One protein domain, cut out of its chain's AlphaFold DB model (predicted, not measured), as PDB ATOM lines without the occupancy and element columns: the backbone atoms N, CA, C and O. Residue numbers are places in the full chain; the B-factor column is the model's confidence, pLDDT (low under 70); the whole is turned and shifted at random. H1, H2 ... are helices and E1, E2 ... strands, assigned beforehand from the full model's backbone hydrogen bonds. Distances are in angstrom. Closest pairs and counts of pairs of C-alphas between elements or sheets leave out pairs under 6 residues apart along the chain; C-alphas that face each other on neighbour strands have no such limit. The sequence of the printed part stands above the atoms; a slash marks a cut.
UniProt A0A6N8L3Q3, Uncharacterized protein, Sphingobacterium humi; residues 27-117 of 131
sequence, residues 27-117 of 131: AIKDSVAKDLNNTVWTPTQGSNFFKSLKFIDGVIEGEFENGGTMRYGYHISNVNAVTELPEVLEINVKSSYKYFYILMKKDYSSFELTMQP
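This is residues 27 to 117 of the 131 residues of an uncharacterized protein of Sphingobacterium humi (UniProt A0A6N8L3Q3). A single sheet of six antiparallel strands curls like part of a barrel that stays open, its edge strands E1 and E6 apart, and the one helix, H1, packs on the sheet over E3. In the long link after H1, residues 40 to 41 pair with residues 53 to 54 of E1, antiparallel, a pairing too short to be a named strand. The printed part has 91 residues, with one named helix followed by six named strands, in the sheet order E1, E2, E3, E4, E5, E6; the class is mostly strand. It is compact, with a radius of gyration of the C-alphas of 12.6 A, and elongated in outline, with spans of 41 by 24 by 23 A.

H1 is residues 27 to 36, 14.2 A long, and its C-alpha 27 is at (17.693, -73.723, 74.419). E1 is residues 50 to 56, 16.0 A, and E2 residues 59 to 64, 15.8 A. E3, residues 69 to 76, is 22.0 A long and begins with C-alpha 69 at (41.340, -59.390, 86.641). E4 is residues 88 to 94, 19.1 A, and E5 residues 98 to 105, 22.2 A. E6, residues 111 to 116, is 16.8 A long and ends with C-alpha 116 at (31.424, -45.549, 80.331).

The strands E1 to E6 form a meander, each strand the antiparallel neighbour of the one before, and each such pair is a hairpin. Within hydrogen-bond range are N 54 and O 61 between E1 and E2, 2.8 A, and N 62 and O 70 between E2 and E3, 2.8 A. The pairing of E3 is staggered: its residues 69 to 73 pair with E2 and its residues 73 to 76 with E4, where N 75 and O 92 are 2.8 A apart. Between E4 and E5, N 91 and O 102 are 2.9 A apart; between E5 and E6, N 103 and O 112 are 2.9 A apart. The sheet is strongly twisted, and from edge to edge the way across it turns by 159 degrees. H1 is on the sheet, two layers in all, at a height over the sheet of 9.2 A. It lies over E3 and runs along the strands, only just, at 30.0 degrees to E3 on the local plane. The closest C-alphas of H1 and E1 are those of Leu 36 and Phe 55, 5.9 A; those of H1 and E3 are Lys 29 and Ile 76, 7.5 A. Every O i to N i+4 pair of H1 is within hydrogen-bond range.

The C-alphas farthest apart are those of Asn 66 and Thr 83, 41.4 A. The printed part has no cut. The links from H1 to E1 and from E3 to E4 are long; the other four are tight. The mean pLDDT of the printed part is 86.6, with residue 27, residues 44 to 48 and residue 117 under 70.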
ATOM      1  N   ALA A  27      16.676 -73.069  75.251       68.50
ATOM      2  CA  ALA A  27      17.693 -73.723  74.419       68.50
ATOM      3  C   ALA A  27      18.659 -72.765  73.696       68.50
ATOM      4  O   ALA A  27      19.851 -73.046  73.624       68.50
ATOM      5  N   ILE A  28      18.178 -71.627  73.178       81.56
ATOM      6  CA  ILE A  28      19.041 -70.685  72.442       81.56
ATOM      7  C   ILE A  28      20.021 -69.987  73.386       81.56
ATOM      8  O   ILE A  28      21.195 -69.860  73.056       81.56
ATOM      9  N   LYS A  29      19.583 -69.585  74.584       80.44
ATOM     10  CA  LYS A  29      20.480 -68.987  75.586       80.44
ATOM     11  C   LYS A  29      21.554 -69.962  76.027       80.44
ATOM     12  O   LYS A  29      22.715 -69.578  76.104       80.44
ATOM     13  N   ASP A  30      21.153 -71.202  76.288       84.38
ATOM     14  CA  ASP A  30      22.074 -72.254  76.701       84.38
ATOM     15  C   ASP A  30      23.062 -72.581  75.575       84.38
ATOM     16  O   ASP A  30      24.248 -72.769  75.838       84.38
ATOM     17  N   SER A  31      22.608 -72.562  74.314       88.06
ATOM     18  CA  SER A  31      23.477 -72.706  73.142       88.06
ATOM     19  C   SER A  31      24.497 -71.576  73.057       88.06
ATOM     20  O   SER A  31      25.686 -71.850  72.974       88.06
ATOM     21  N   VAL A  32      24.067 -70.314  73.154       88.69
ATOM     22  CA  VAL A  32      24.987 -69.167  73.089       88.69
ATOM     23  C   VAL A  32      25.968 -69.183  74.260       88.69
ATOM     24  O   VAL A  32      27.160 -68.966  74.074       88.69
ATOM     25  N   ALA A  33      25.504 -69.481  75.475       87.75
ATOM     26  CA  ALA A  33      26.379 -69.593  76.640       87.75
ATOM     27  C   ALA A  33      27.418 -70.712  76.467       87.75
ATOM     28  O   ALA A  33      28.578 -70.537  76.840       87.75
ATOM     29  N   LYS A  34      27.020 -71.844  75.875       90.88
ATOM     30  CA  LYS A  34      27.919 -72.954  75.556       90.88
ATOM     31  C   LYS A  34      28.936 -72.577  74.480       90.88
ATOM     32  O   LYS A  34      30.112 -72.874  74.663       90.88
ATOM     33  N   ASP A  35      28.496 -71.931  73.404       91.81
ATOM     34  CA  ASP A  35      29.353 -71.517  72.287       91.81
ATOM     35  C   ASP A  35      30.401 -70.491  72.732       91.81
ATOM     36  O   ASP A  35      31.554 -70.545  72.307       91.81
ATOM     37  N   LEU A  36      30.016 -69.576  73.624       92.06
ATOM     38  CA  LEU A  36      30.918 -68.558  74.151       92.06
ATOM     39  C   LEU A  36      31.862 -69.092  75.228       92.06
ATOM     40  O   LEU A  36      32.898 -68.477  75.470       92.06
ATOM     41  N   ASN A  37      31.560 -70.207  75.890       94.25
ATOM     42  CA  ASN A  37      32.381 -70.676  77.002       94.25
ATOM     43  C   ASN A  37      33.837 -70.946  76.573       94.25
ATOM     44  O   ASN A  37      34.103 -71.632  75.592       94.25
ATOM     45  N   ASN A  38      34.789 -70.437  77.353       94.62
ATOM     46  CA  ASN A  38      36.230 -70.423  77.081       94.62
ATOM     47  C   ASN A  38      36.681 -69.638  75.835       94.62
ATOM     48  O   ASN A  38      37.844 -69.753  75.446       94.62
ATOM     49  N   THR A  39      35.827 -68.796  75.252       94.56
ATOM     50  CA  THR A  39      36.256 -67.841  74.217       94.56
ATOM     51  C   THR A  39      36.924 -66.618  74.841       94.56
ATOM     52  O   THR A  39      36.560 -66.189  75.939       94.56
ATOM     53  N   VAL A  40      37.919 -66.064  74.143       94.31
ATOM     54  CA  VAL A  40      38.664 -64.867  74.553       94.31
ATOM     55  C   VAL A  40      38.554 -63.825  73.453       94.31
ATOM     56  O   VAL A  40      38.805 -64.119  72.286       94.31
ATOM     57  N   TRP A  41      38.207 -62.606  73.845       92.12
ATOM     58  CA  TRP A  41      37.977 -61.484  72.951       92.12
ATOM     59  C   TRP A  41      38.872 -60.318  73.340       92.12
ATOM     60  O   TRP A  41      38.996 -59.977  74.516       92.12
ATOM     61  N   THR A  42      39.470 -59.683  72.339       87.88
ATOM     62  CA  THR A  42      40.197 -58.426  72.505       87.88
ATOM     63  C   THR A  42      39.305 -57.314  71.971       87.88
ATOM     64  O   THR A  42      38.983 -57.331  70.779       87.88
ATOM     65  N   PRO A  43      38.856 -56.367  72.811       79.06
ATOM     66  CA  PRO A  43      37.953 -55.339  72.336       79.06
ATOM     67  C   PRO A  43      38.707 -54.352  71.438       79.06
ATOM     68  O   PRO A  43      39.754 -53.819  71.803       79.06
ATOM     69  N   THR A  44      38.176 -54.134  70.236       68.44
ATOM     70  CA  THR A  44      38.813 -53.323  69.185       68.44
ATOM     71  C   THR A  44      38.541 -51.824  69.332       68.44
ATOM     72  O   THR A  44      39.284 -51.018  68.778       68.44
ATOM     73  N   GLN A  45      37.495 -51.438  70.073       58.78
ATOM     74  CA  GLN A  45      37.111 -50.053  70.358       58.78
ATOM     75  C   GLN A  45      36.588 -49.933  71.803       58.78
ATOM     76  O   GLN A  45      36.047 -50.895  72.345       58.78
ATOM     77  N   GLY A  46      36.775 -48.765  72.437       56.59
ATOM     78  CA  GLY A  46      36.292 -48.482  73.803       56.59
ATOM     79  C   GLY A  46      37.115 -49.097  74.948       56.59
ATOM     80  O   GLY A  46      36.666 -49.094  76.094       56.59
ATOM     81  N   SER A  47      38.306 -49.633  74.663       58.47
ATOM     82  CA  SER A  47      38.961 -50.662  75.482       58.47
ATOM     83  C   SER A  47      40.176 -50.242  76.300       58.47
ATOM     84  O   SER A  47      40.823 -51.124  76.849       58.47
ATOM     85  N   ASN A  48      40.452 -48.948  76.500       65.94
ATOM     86  CA  ASN A  48      41.593 -48.503  77.333       65.94
ATOM     87  C   ASN A  48      41.604 -49.103  78.762       65.94
ATOM     88  O   ASN A  48      42.566 -48.934  79.504       65.94
ATOM     89  N   PHE A  49      40.516 -49.765  79.157       76.81
ATOM     90  CA  PHE A  49      40.353 -50.476  80.412       76.81
ATOM     91  C   PHE A  49      40.714 -51.967  80.339       76.81
ATOM     92  O   PHE A  49      41.348 -52.462  81.267       76.81
ATOM     93  N   PHE A  50      40.325 -52.688  79.280       86.06
ATOM     94  CA  PHE A  50      40.441 -54.148  79.204       86.06
ATOM     95  C   PHE A  50      41.340 -54.590  78.056       86.06
ATOM     96  O   PHE A  50      41.027 -54.364  76.888       86.06
ATOM     97  N   LYS A  51      42.360 -55.364  78.412       89.50
ATOM     98  CA  LYS A  51      43.223 -56.088  77.487       89.50
ATOM     99  C   LYS A  51      42.504 -57.276  76.851       89.50
ATOM    100  O   LYS A  51      42.665 -57.555  75.662       89.50
ATOM    101  N   SER A  52      41.720 -58.008  77.643       92.00
ATOM    102  CA  SER A  52      40.952 -59.154  77.160       92.00
ATOM    103  C   SER A  52      39.675 -59.374  77.967       92.00
ATOM    104  O   SER A  52      39.581 -58.988  79.132       92.00
ATOM    105  N   LEU A  53      38.678 -59.990  77.332       93.19
ATOM    106  CA  LEU A  53      37.444 -60.460  77.953       93.19
ATOM    107  C   LEU A  53      37.269 -61.944  77.632       93.19
ATOM    108  O   LEU A  53      37.208 -62.333  76.466       93.19
ATOM    109  N   LYS A  54      37.174 -62.777  78.664       95.50
ATOM    110  CA  LYS A  54      36.973 -64.218  78.554       95.50
ATOM    111  C   LYS A  54      35.599 -64.601  79.078       95.50
ATOM    112  O   LYS A  54      35.284 -64.339  80.234       95.50
ATOM    113  N   PHE A  55      34.806 -65.284  78.265       95.25
ATOM    114  CA  PHE A  55      33.597 -65.940  78.758       95.25
ATOM    115  C   PHE A  55      33.999 -67.260  79.411       95.25
ATOM    116  O   PHE A  55      34.627 -68.104  78.774       95.25
ATOM    117  N   ILE A  56      33.685 -67.443  80.689       95.19
ATOM    118  CA  ILE A  56      34.028 -68.655  81.434       95.19
ATOM    119  C   ILE A  56      32.997 -68.906  82.525       95.19
ATOM    120  O   ILE A  56      32.644 -67.992  83.261       95.19
ATOM    121  N   ASP A  57      32.497 -70.138  82.621       90.75
ATOM    122  CA  ASP A  57      31.629 -70.599  83.713       90.75
ATOM    123  C   ASP A  57      30.421 -69.674  83.989       90.75
ATOM    124  O   ASP A  57      30.035 -69.435  85.134       90.75
ATOM    125  N   GLY A  58      29.824 -69.115  82.929       89.75
ATOM    126  CA  GLY A  58      28.657 -68.228  83.024       89.75
ATOM    127  C   GLY A  58      28.961 -66.792  83.477       89.75
ATOM    128  O   GLY A  58      28.036 -66.039  83.784       89.75
ATOM    129  N   VAL A  59      30.233 -66.389  83.500       94.62
ATOM    130  CA  VAL A  59      30.674 -65.009  83.742       94.62
ATOM    131  C   VAL A  59      31.581 -64.509  82.617       94.62
ATOM    132  O   VAL A  59      32.060 -65.280  81.786       94.62
ATOM    133  N   ILE A  60      31.822 -63.201  82.602       94.44
ATOM    134  CA  ILE A  60      32.884 -62.574  81.816       94.44
ATOM    135  C   ILE A  60      34.023 -62.236  82.774       94.44
ATOM    136  O   ILE A  60      33.843 -61.454  83.704       94.44
ATOM    137  N   GLU A  61      35.189 -62.823  82.557       95.12
ATOM    138  CA  GLU A  61      36.437 -62.456  83.214       95.12
ATOM    139  C   GLU A  61      37.174 -61.440  82.339       95.12
ATOM    140  O   GLU A  61      37.559 -61.750  81.215       95.12
ATOM    141  N   GLY A  62      37.329 -60.213  82.831       92.12
ATOM    142  CA  GLY A  62      38.079 -59.168  82.150       92.12
ATOM    143  C   GLY A  62      39.470 -58.995  82.734       92.12
ATOM    144  O   GLY A  62      39.608 -58.796  83.940       92.12
ATOM    145  N   GLU A  63      40.483 -59.052  81.874       92.50
ATOM    146  CA  GLU A  63      41.868 -58.698  82.183       92.50
ATOM    147  C   GLU A  63      42.077 -57.216  81.868       92.50
ATOM    148  O   GLU A  63      41.863 -56.781  80.736       92.50
ATOM    149  N   PHE A  64      42.489 -56.435  82.860       88.31
ATOM    150  CA  PHE A  64      42.825 -55.026  82.674       88.31
ATOM    151  C   PHE A  64      44.216 -54.877  82.065       88.31
ATOM    152  O   PHE A  64      45.077 -55.742  82.222       88.31
ATOM    153  N   GLU A  65      44.483 -53.727  81.451       86.19
ATOM    154  CA  GLU A  65      45.811 -53.398  80.908       86.19
ATOM    155  C   GLU A  65      46.932 -53.444  81.964       86.19
ATOM    156  O   GLU A  65      48.089 -53.721  81.654       86.19
ATOM    157  N   ASN A  66      46.598 -53.242  83.244       85.50
ATOM    158  CA  ASN A  66      47.546 -53.352  84.356       85.50
ATOM    159  C   ASN A  66      47.781 -54.800  84.848       85.50
ATOM    160  O   ASN A  66      48.496 -54.997  85.830       85.50
ATOM    161  N   GLY A  67      47.175 -55.802  84.201       87.56
ATOM    162  CA  GLY A  67      47.276 -57.223  84.551       87.56
ATOM    163  C   GLY A  67      46.336 -57.688  85.668       87.56
ATOM    164  O   GLY A  67      46.351 -58.866  86.025       87.56
ATOM    165  N   GLY A  68      45.512 -56.799  86.232       91.06
ATOM    166  CA  GLY A  68      44.439 -57.185  87.145       91.06
ATOM    167  C   GLY A  68      43.345 -57.978  86.427       91.06
ATOM    168  O   GLY A  68      43.196 -57.884  85.210       91.06
ATOM    169  N   THR A  69      42.531 -58.717  87.180       93.19
ATOM    170  CA  THR A  69      41.340 -59.390  86.641       93.19
ATOM    171  C   THR A  69      40.102 -59.072  87.475       93.19
ATOM    172  O   THR A  69      40.181 -58.915  88.693       93.19
ATOM    173  N   MET A  70      38.946 -58.960  86.820       91.06
ATOM    174  CA  MET A  70      37.634 -58.857  87.468       91.06
ATOM    175  C   MET A  70      36.620 -59.748  86.759       91.06
ATOM    176  O   MET A  70      36.718 -59.984  85.558       91.06
ATOM    177  N   ARG A  71      35.627 -60.237  87.507       94.38
ATOM    178  CA  ARG A  71      34.547 -61.073  86.975       94.38
ATOM    179  C   ARG A  71      33.218 -60.344  87.026       94.38
ATOM    180  O   ARG A  71      32.864 -59.758  88.046       94.38
ATOM    181  N   TYR A  72      32.466 -60.461  85.941       93.31
ATOM    182  CA  TYR A  72      31.168 -59.835  85.761       93.31
ATOM    183  C   TYR A  72      30.116 -60.877  85.408       93.31
ATOM    184  O   TYR A  72      30.307 -61.708  84.520       93.31
ATOM    185  N   GLY A  73      28.963 -60.798  86.068       93.50
ATOM    186  CA  GLY A  73      27.774 -61.467  85.553       93.50
ATOM    187  C   GLY A  73      27.297 -60.770  84.280       93.50
ATOM    188  O   GLY A  73      27.491 -59.567  84.124       93.50
ATOM    189  N   TYR A  74      26.625 -61.492  83.391       93.00
ATOM    190  CA  TYR A  74      26.037 -60.899  82.191       93.00
ATOM    191  C   TYR A  74      24.631 -61.434  81.922       93.00
ATOM    192  O   TYR A  74      24.170 -62.386  82.555       93.00
ATOM    193  N   HIS A  75      23.924 -60.778  81.009       90.38
ATOM    194  CA  HIS A  75      22.631 -61.213  80.504       90.38
ATOM    195  C   HIS A  75      22.514 -60.907  79.012       90.38
ATOM    196  O   HIS A  75      22.740 -59.775  78.592       90.38
ATOM    197  N   ILE A  76      22.117 -61.903  78.221       89.94
ATOM    198  CA  ILE A  76      21.822 -61.722  76.798       89.94
ATOM    199  C   ILE A  76      20.358 -61.293  76.680       89.94
ATOM    200  O   ILE A  76      19.444 -62.081  76.927       89.94
ATOM    201  N   SER A  77      20.149 -60.016  76.378       87.69
ATOM    202  CA  SER A  77      18.846 -59.356  76.522       87.69
ATOM    203  C   SER A  77      17.867 -59.656  75.391       87.69
ATOM    204  O   SER A  77      16.663 -59.760  75.634       87.69
ATOM    205  N   ASN A  78      18.372 -59.885  74.181       88.12
ATOM    206  CA  ASN A  78      17.571 -60.017  72.965       88.12
ATOM    207  C   ASN A  78      17.372 -61.471  72.489       88.12
ATOM    208  O   ASN A  78      17.069 -61.717  71.327       88.12
ATOM    209  N   VAL A  79      17.497 -62.439  73.403       85.81
ATOM    210  CA  VAL A  79      17.247 -63.877  73.150       85.81
ATOM    211  C   VAL A  79      16.172 -64.470  74.075       85.81
ATOM    212  O   VAL A  79      15.951 -65.680  74.123       85.81
ATOM    213  N   ASN A  80      15.497 -63.623  74.857       75.94
ATOM    214  CA  ASN A  80      14.352 -64.003  75.675       75.94
ATOM    215  C   ASN A  80      13.128 -64.155  74.748       75.94
ATOM    216  O   ASN A  80      12.526 -63.152  74.396       75.94
ATOM    217  N   ALA A  81      12.761 -65.377  74.356       74.88
ATOM    218  CA  ALA A  81      11.604 -65.659  73.483       74.88
ATOM    219  C   ALA A  81      11.790 -65.484  71.969       74.88
ATOM    220  O   ALA A  81      10.850 -65.148  71.254       74.88
ATOM    221  N   VAL A  82      12.982 -65.815  71.474       77.50
ATOM    222  CA  VAL A  82      13.247 -65.937  70.035       77.50
ATOM    223  C   VAL A  82      13.295 -67.406  69.609       77.50
ATOM    224  O   VAL A  82      13.662 -68.271  70.402       77.50
ATOM    225  N   THR A  83      12.912 -67.691  68.362       80.69
ATOM    226  CA  THR A  83      13.057 -69.017  67.728       80.69
ATOM    227  C   THR A  83      14.355 -69.142  66.934       80.69
ATOM    228  O   THR A  83      14.787 -70.250  66.630       80.69
ATOM    229  N   GLU A  84      14.981 -68.011  66.612       84.81
ATOM    230  CA  GLU A  84      16.231 -67.913  65.865       84.81
ATOM    231  C   GLU A  84      17.155 -66.894  66.533       84.81
ATOM    232  O   GLU A  84      16.699 -65.961  67.196       84.81
ATOM    233  N   LEU A  85      18.465 -67.077  66.364       86.06
ATOM    234  CA  LEU A  85      19.469 -66.175  66.918       86.06
ATOM    235  C   LEU A  85      19.416 -64.817  66.180       86.06
ATOM    236  O   LEU A  85      19.516 -64.812  64.946       86.06
ATOM    237  N   PRO A  86      19.272 -63.678  66.887       89.25
ATOM    238  CA  PRO A  86      19.247 -62.360  66.255       89.25
ATOM    239  C   PRO A  86      20.575 -62.081  65.548       89.25
ATOM    240  O   PRO A  86      21.604 -62.604  65.963       89.25
ATOM    241  N   GLU A  87      20.574 -61.243  64.506       91.56
ATOM    242  CA  GLU A  87      21.796 -60.915  63.744       91.56
ATOM    243  C   GLU A  87      22.928 -60.370  64.621       91.56
ATOM    244  O   GLU A  87      24.098 -60.677  64.380       91.56
ATOM    245  N   VAL A  88      22.561 -59.605  65.650       90.56
ATOM    246  CA  VAL A  88      23.456 -59.083  66.676       90.56
ATOM    247  C   VAL A  88      22.909 -59.479  68.042       90.56
ATOM    248  O   VAL A  88      21.745 -59.242  68.349       90.56
ATOM    249  N   LEU A  89      23.754 -60.080  68.866       92.25
ATOM    250  CA  LEU A  89      23.512 -60.399  70.262       92.25
ATOM    251  C   LEU A  89      23.833 -59.192  71.135       92.25
ATOM    252  O   LEU A  89      24.899 -58.591  71.012       92.25
ATOM    253  N   GLU A  90      22.919 -58.892  72.053       92.81
ATOM    254  CA  GLU A  90      23.050 -57.797  73.012       92.81
ATOM    255  C   GLU A  90      23.327 -58.349  74.408       92.81
ATOM    256  O   GLU A  90      22.418 -58.791  75.129       92.81
ATOM    257  N   ILE A  91      24.598 -58.315  74.798       92.06
ATOM    258  CA  ILE A  91      25.089 -58.843  76.066       92.06
ATOM    259  C   ILE A  91      25.272 -57.678  77.042       92.06
ATOM    260  O   ILE A  91      26.205 -56.889  76.930       92.06
ATOM    261  N   ASN A  92      24.392 -57.583  78.034       91.50
ATOM    262  CA  ASN A  92      24.472 -56.581  79.093       91.50
ATOM    263  C   ASN A  92      25.324 -57.103  80.247       91.50
ATOM    264  O   ASN A  92      25.069 -58.195  80.763       91.50
ATOM    265  N   VAL A  93      26.303 -56.316  80.684       91.38
ATOM    266  CA  VAL A  93      27.239 -56.700  81.741       91.38
ATOM    267  C   VAL A  93      26.804 -56.082  83.068       91.38
ATOM    268  O   VAL A  93      26.638 -54.870  83.200       91.38
ATOM    269  N   LYS A  94      26.615 -56.925  84.086       91.00
ATOM    270  CA  LYS A  94      26.250 -56.504  85.442       91.00
ATOM    271  C   LYS A  94      27.472 -55.877  86.103       91.00
ATOM    272  O   LYS A  94      28.372 -56.582  86.553       91.00
ATOM    273  N   SER A  95      27.502 -54.551  86.151       86.19
ATOM    274  CA  SER A  95      28.625 -53.788  86.687       86.19
ATOM    275  C   SER A  95      28.171 -52.443  87.261       86.19
ATOM    276  O   SER A  95      27.013 -52.055  87.114       86.19
ATOM    277  N   SER A  96      29.094 -51.724  87.904       81.44
ATOM    278  CA  SER A  96      28.919 -50.323  88.304       81.44
ATOM    279  C   SER A  96      29.243 -49.322  87.187       81.44
ATOM    280  O   SER A  96      29.057 -48.120  87.377       81.44
ATOM    281  N   TYR A  97      29.752 -49.791  86.045       80.00
ATOM    282  CA  TYR A  97      30.006 -48.949  84.882       80.00
ATOM    283  C   TYR A  97      28.689 -48.617  84.184       80.00
ATOM    284  O   TYR A  97      27.786 -49.451  84.069       80.00
ATOM    285  N   LYS A  98      28.584 -47.389  83.685       79.81
ATOM    286  CA  LYS A  98      27.478 -46.992  82.821       79.81
ATOM    287  C   LYS A  98      27.644 -47.642  81.456       79.81
ATOM    288  O   LYS A  98      28.747 -47.719  80.929       79.81
ATOM    289  N   TYR A  99      26.532 -48.083  80.877       81.44
ATOM    290  CA  TYR A  99      26.493 -48.610  79.512       81.44
ATOM    291  C   TYR A  99      27.512 -49.721  79.233       81.44
ATOM    292  O   TYR A  99      28.039 -49.779  78.131       81.44
ATOM    293  N   PHE A 100      27.807 -50.591  80.207       87.56
ATOM    294  CA  PHE A 100      28.668 -51.746  79.961       87.56
ATOM    295  C   PHE A 100      27.866 -52.833  79.233       87.56
ATOM    296  O   PHE A 100      27.174 -53.647  79.850       87.56
ATOM    297  N   TYR A 101      27.960 -52.833  77.907       89.56
ATOM    298  CA  TYR A 101      27.352 -53.839  77.046       89.56
ATOM    299  C   TYR A 101      28.285 -54.240  75.903       89.56
ATOM    300  O   TYR A 101      29.181 -53.497  75.501       89.56
ATOM    301  N   ILE A 102      28.061 -55.441  75.384       90.75
ATOM    302  CA  ILE A 102      28.789 -56.020  74.262       90.75
ATOM    303  C   ILE A 102      27.784 -56.306  73.146       90.75
ATOM    304  O   ILE A 102      26.739 -56.917  73.392       90.75
ATOM    305  N   LEU A 103      28.124 -55.885  71.931       91.31
ATOM    306  CA  LEU A 103      27.425 -56.252  70.704       91.31
ATOM    307  C   LEU A 103      28.257 -57.281  69.946       91.31
ATOM    308  O   LEU A 103      29.454 -57.093  69.718       91.31
ATOM    309  N   MET A 104      27.621 -58.379  69.560       90.69
ATOM    310  CA  MET A 104      28.310 -59.507  68.944       90.69
ATOM    311  C   MET A 104      27.480 -60.067  67.801       90.69
ATOM    312  O   MET A 104      26.304 -60.353  67.986       90.69
ATOM    313  N   LYS A 105      28.058 -60.242  66.612       91.06
ATOM    314  CA  LYS A 105      27.326 -60.891  65.517       91.06
ATOM    315  C   LYS A 105      26.973 -62.332  65.871       91.06
ATOM    316  O   LYS A 105      27.710 -63.004  66.585       91.06
ATOM    317  N   LYS A 106      25.873 -62.828  65.305       89.62
ATOM    318  CA  LYS A 106      25.383 -64.202  65.511       89.62
ATOM    319  C   LYS A 106      26.359 -65.306  65.097       89.62
ATOM    320  O   LYS A 106      26.239 -66.431  65.561       89.62
ATOM    321  N   ASP A 107      27.281 -64.991  64.189       89.62
ATOM    322  CA  ASP A 107      28.363 -65.874  63.739       89.62
ATOM    323  C   ASP A 107      29.651 -65.699  64.561       89.62
ATOM    324  O   ASP A 107      30.682 -66.283  64.232       89.62
ATOM    325  N   TYR A 108      29.598 -64.866  65.604       89.06
ATOM    326  CA  TYR A 108      30.708 -64.513  66.478       89.06
ATOM    327  C   TYR A 108      31.899 -63.878  65.732       89.06
ATOM    328  O   TYR A 108      33.015 -63.844  66.233       89.06
ATOM    329  N   SER A 109      31.694 -63.328  64.531       87.19
ATOM    330  CA  SER A 109      32.773 -62.695  63.755       87.19
ATOM    331  C   SER A 109      33.158 -61.296  64.247       87.19
ATOM    332  O   SER A 109      34.198 -60.768  63.848       87.19
ATOM    333  N   SER A 110      32.332 -60.673  65.094       86.38
ATOM    334  CA  SER A 110      32.572 -59.330  65.623       86.38
ATOM    335  C   SER A 110      32.293 -59.233  67.116       86.38
ATOM    336  O   SER A 110      31.386 -59.881  67.637       86.38
ATOM    337  N   PHE A 111      33.058 -58.362  67.772       87.31
ATOM    338  CA  PHE A 111      32.967 -58.068  69.195       87.31
ATOM    339  C   PHE A 111      33.157 -56.567  69.408       87.31
ATOM    340  O   PHE A 111      34.259 -56.044  69.233       87.31
ATOM    341  N   GLU A 112      32.084 -55.875  69.773       88.62
ATOM    342  CA  GLU A 112      32.106 -54.444  70.060       88.62
ATOM    343  C   GLU A 112      31.743 -54.216  71.519       88.62
ATOM    344  O   GLU A 112      30.682 -54.627  71.983       88.62
ATOM    345  N   LEU A 113      32.641 -53.559  72.249       87.69
ATOM    346  CA  LEU A 113      32.461 -53.225  73.651       87.69
ATOM    347  C   LEU A 113      32.094 -51.750  73.771       87.69
ATOM    348  O   LEU A 113      32.829 -50.881  73.310       87.69
ATOM    349  N   THR A 114      30.991 -51.468  74.454       85.25
ATOM    350  CA  THR A 114      30.691 -50.122  74.940       85.25
ATOM    351  C   THR A 114      30.747 -50.130  76.457       85.25
ATOM    352  O   THR A 114      30.275 -51.063  77.104       85.25
ATOM    353  N   MET A 115      31.373 -49.100  77.021       81.69
ATOM    354  CA  MET A 115      31.446 -48.877  78.457       81.69
ATOM    355  C   MET A 115      31.719 -47.398  78.724       81.69
ATOM    356  O   MET A 115      32.470 -46.750  77.999       81.69
ATOM    357  N   GLN A 116      31.129 -46.867  79.789       76.50
ATOM    358  CA  GLN A 116      31.424 -45.549  80.331       76.50
ATOM    359  C   GLN A 116      31.637 -45.647  81.849       76.50
ATOM    360  O   GLN A 116      30.962 -46.436  82.519       76.50
ATOM    361  N   PRO A 117      32.542 -44.849  82.437       67.62
ATOM    362  CA  PRO A 117      32.617 -44.709  83.887       67.62
ATOM    363  C   PRO A 117      31.250 -44.315  84.472       67.62
ATOM    364  O   PRO A 117      30.508 -43.528  83.881       67.62
TER     365      PRO A 117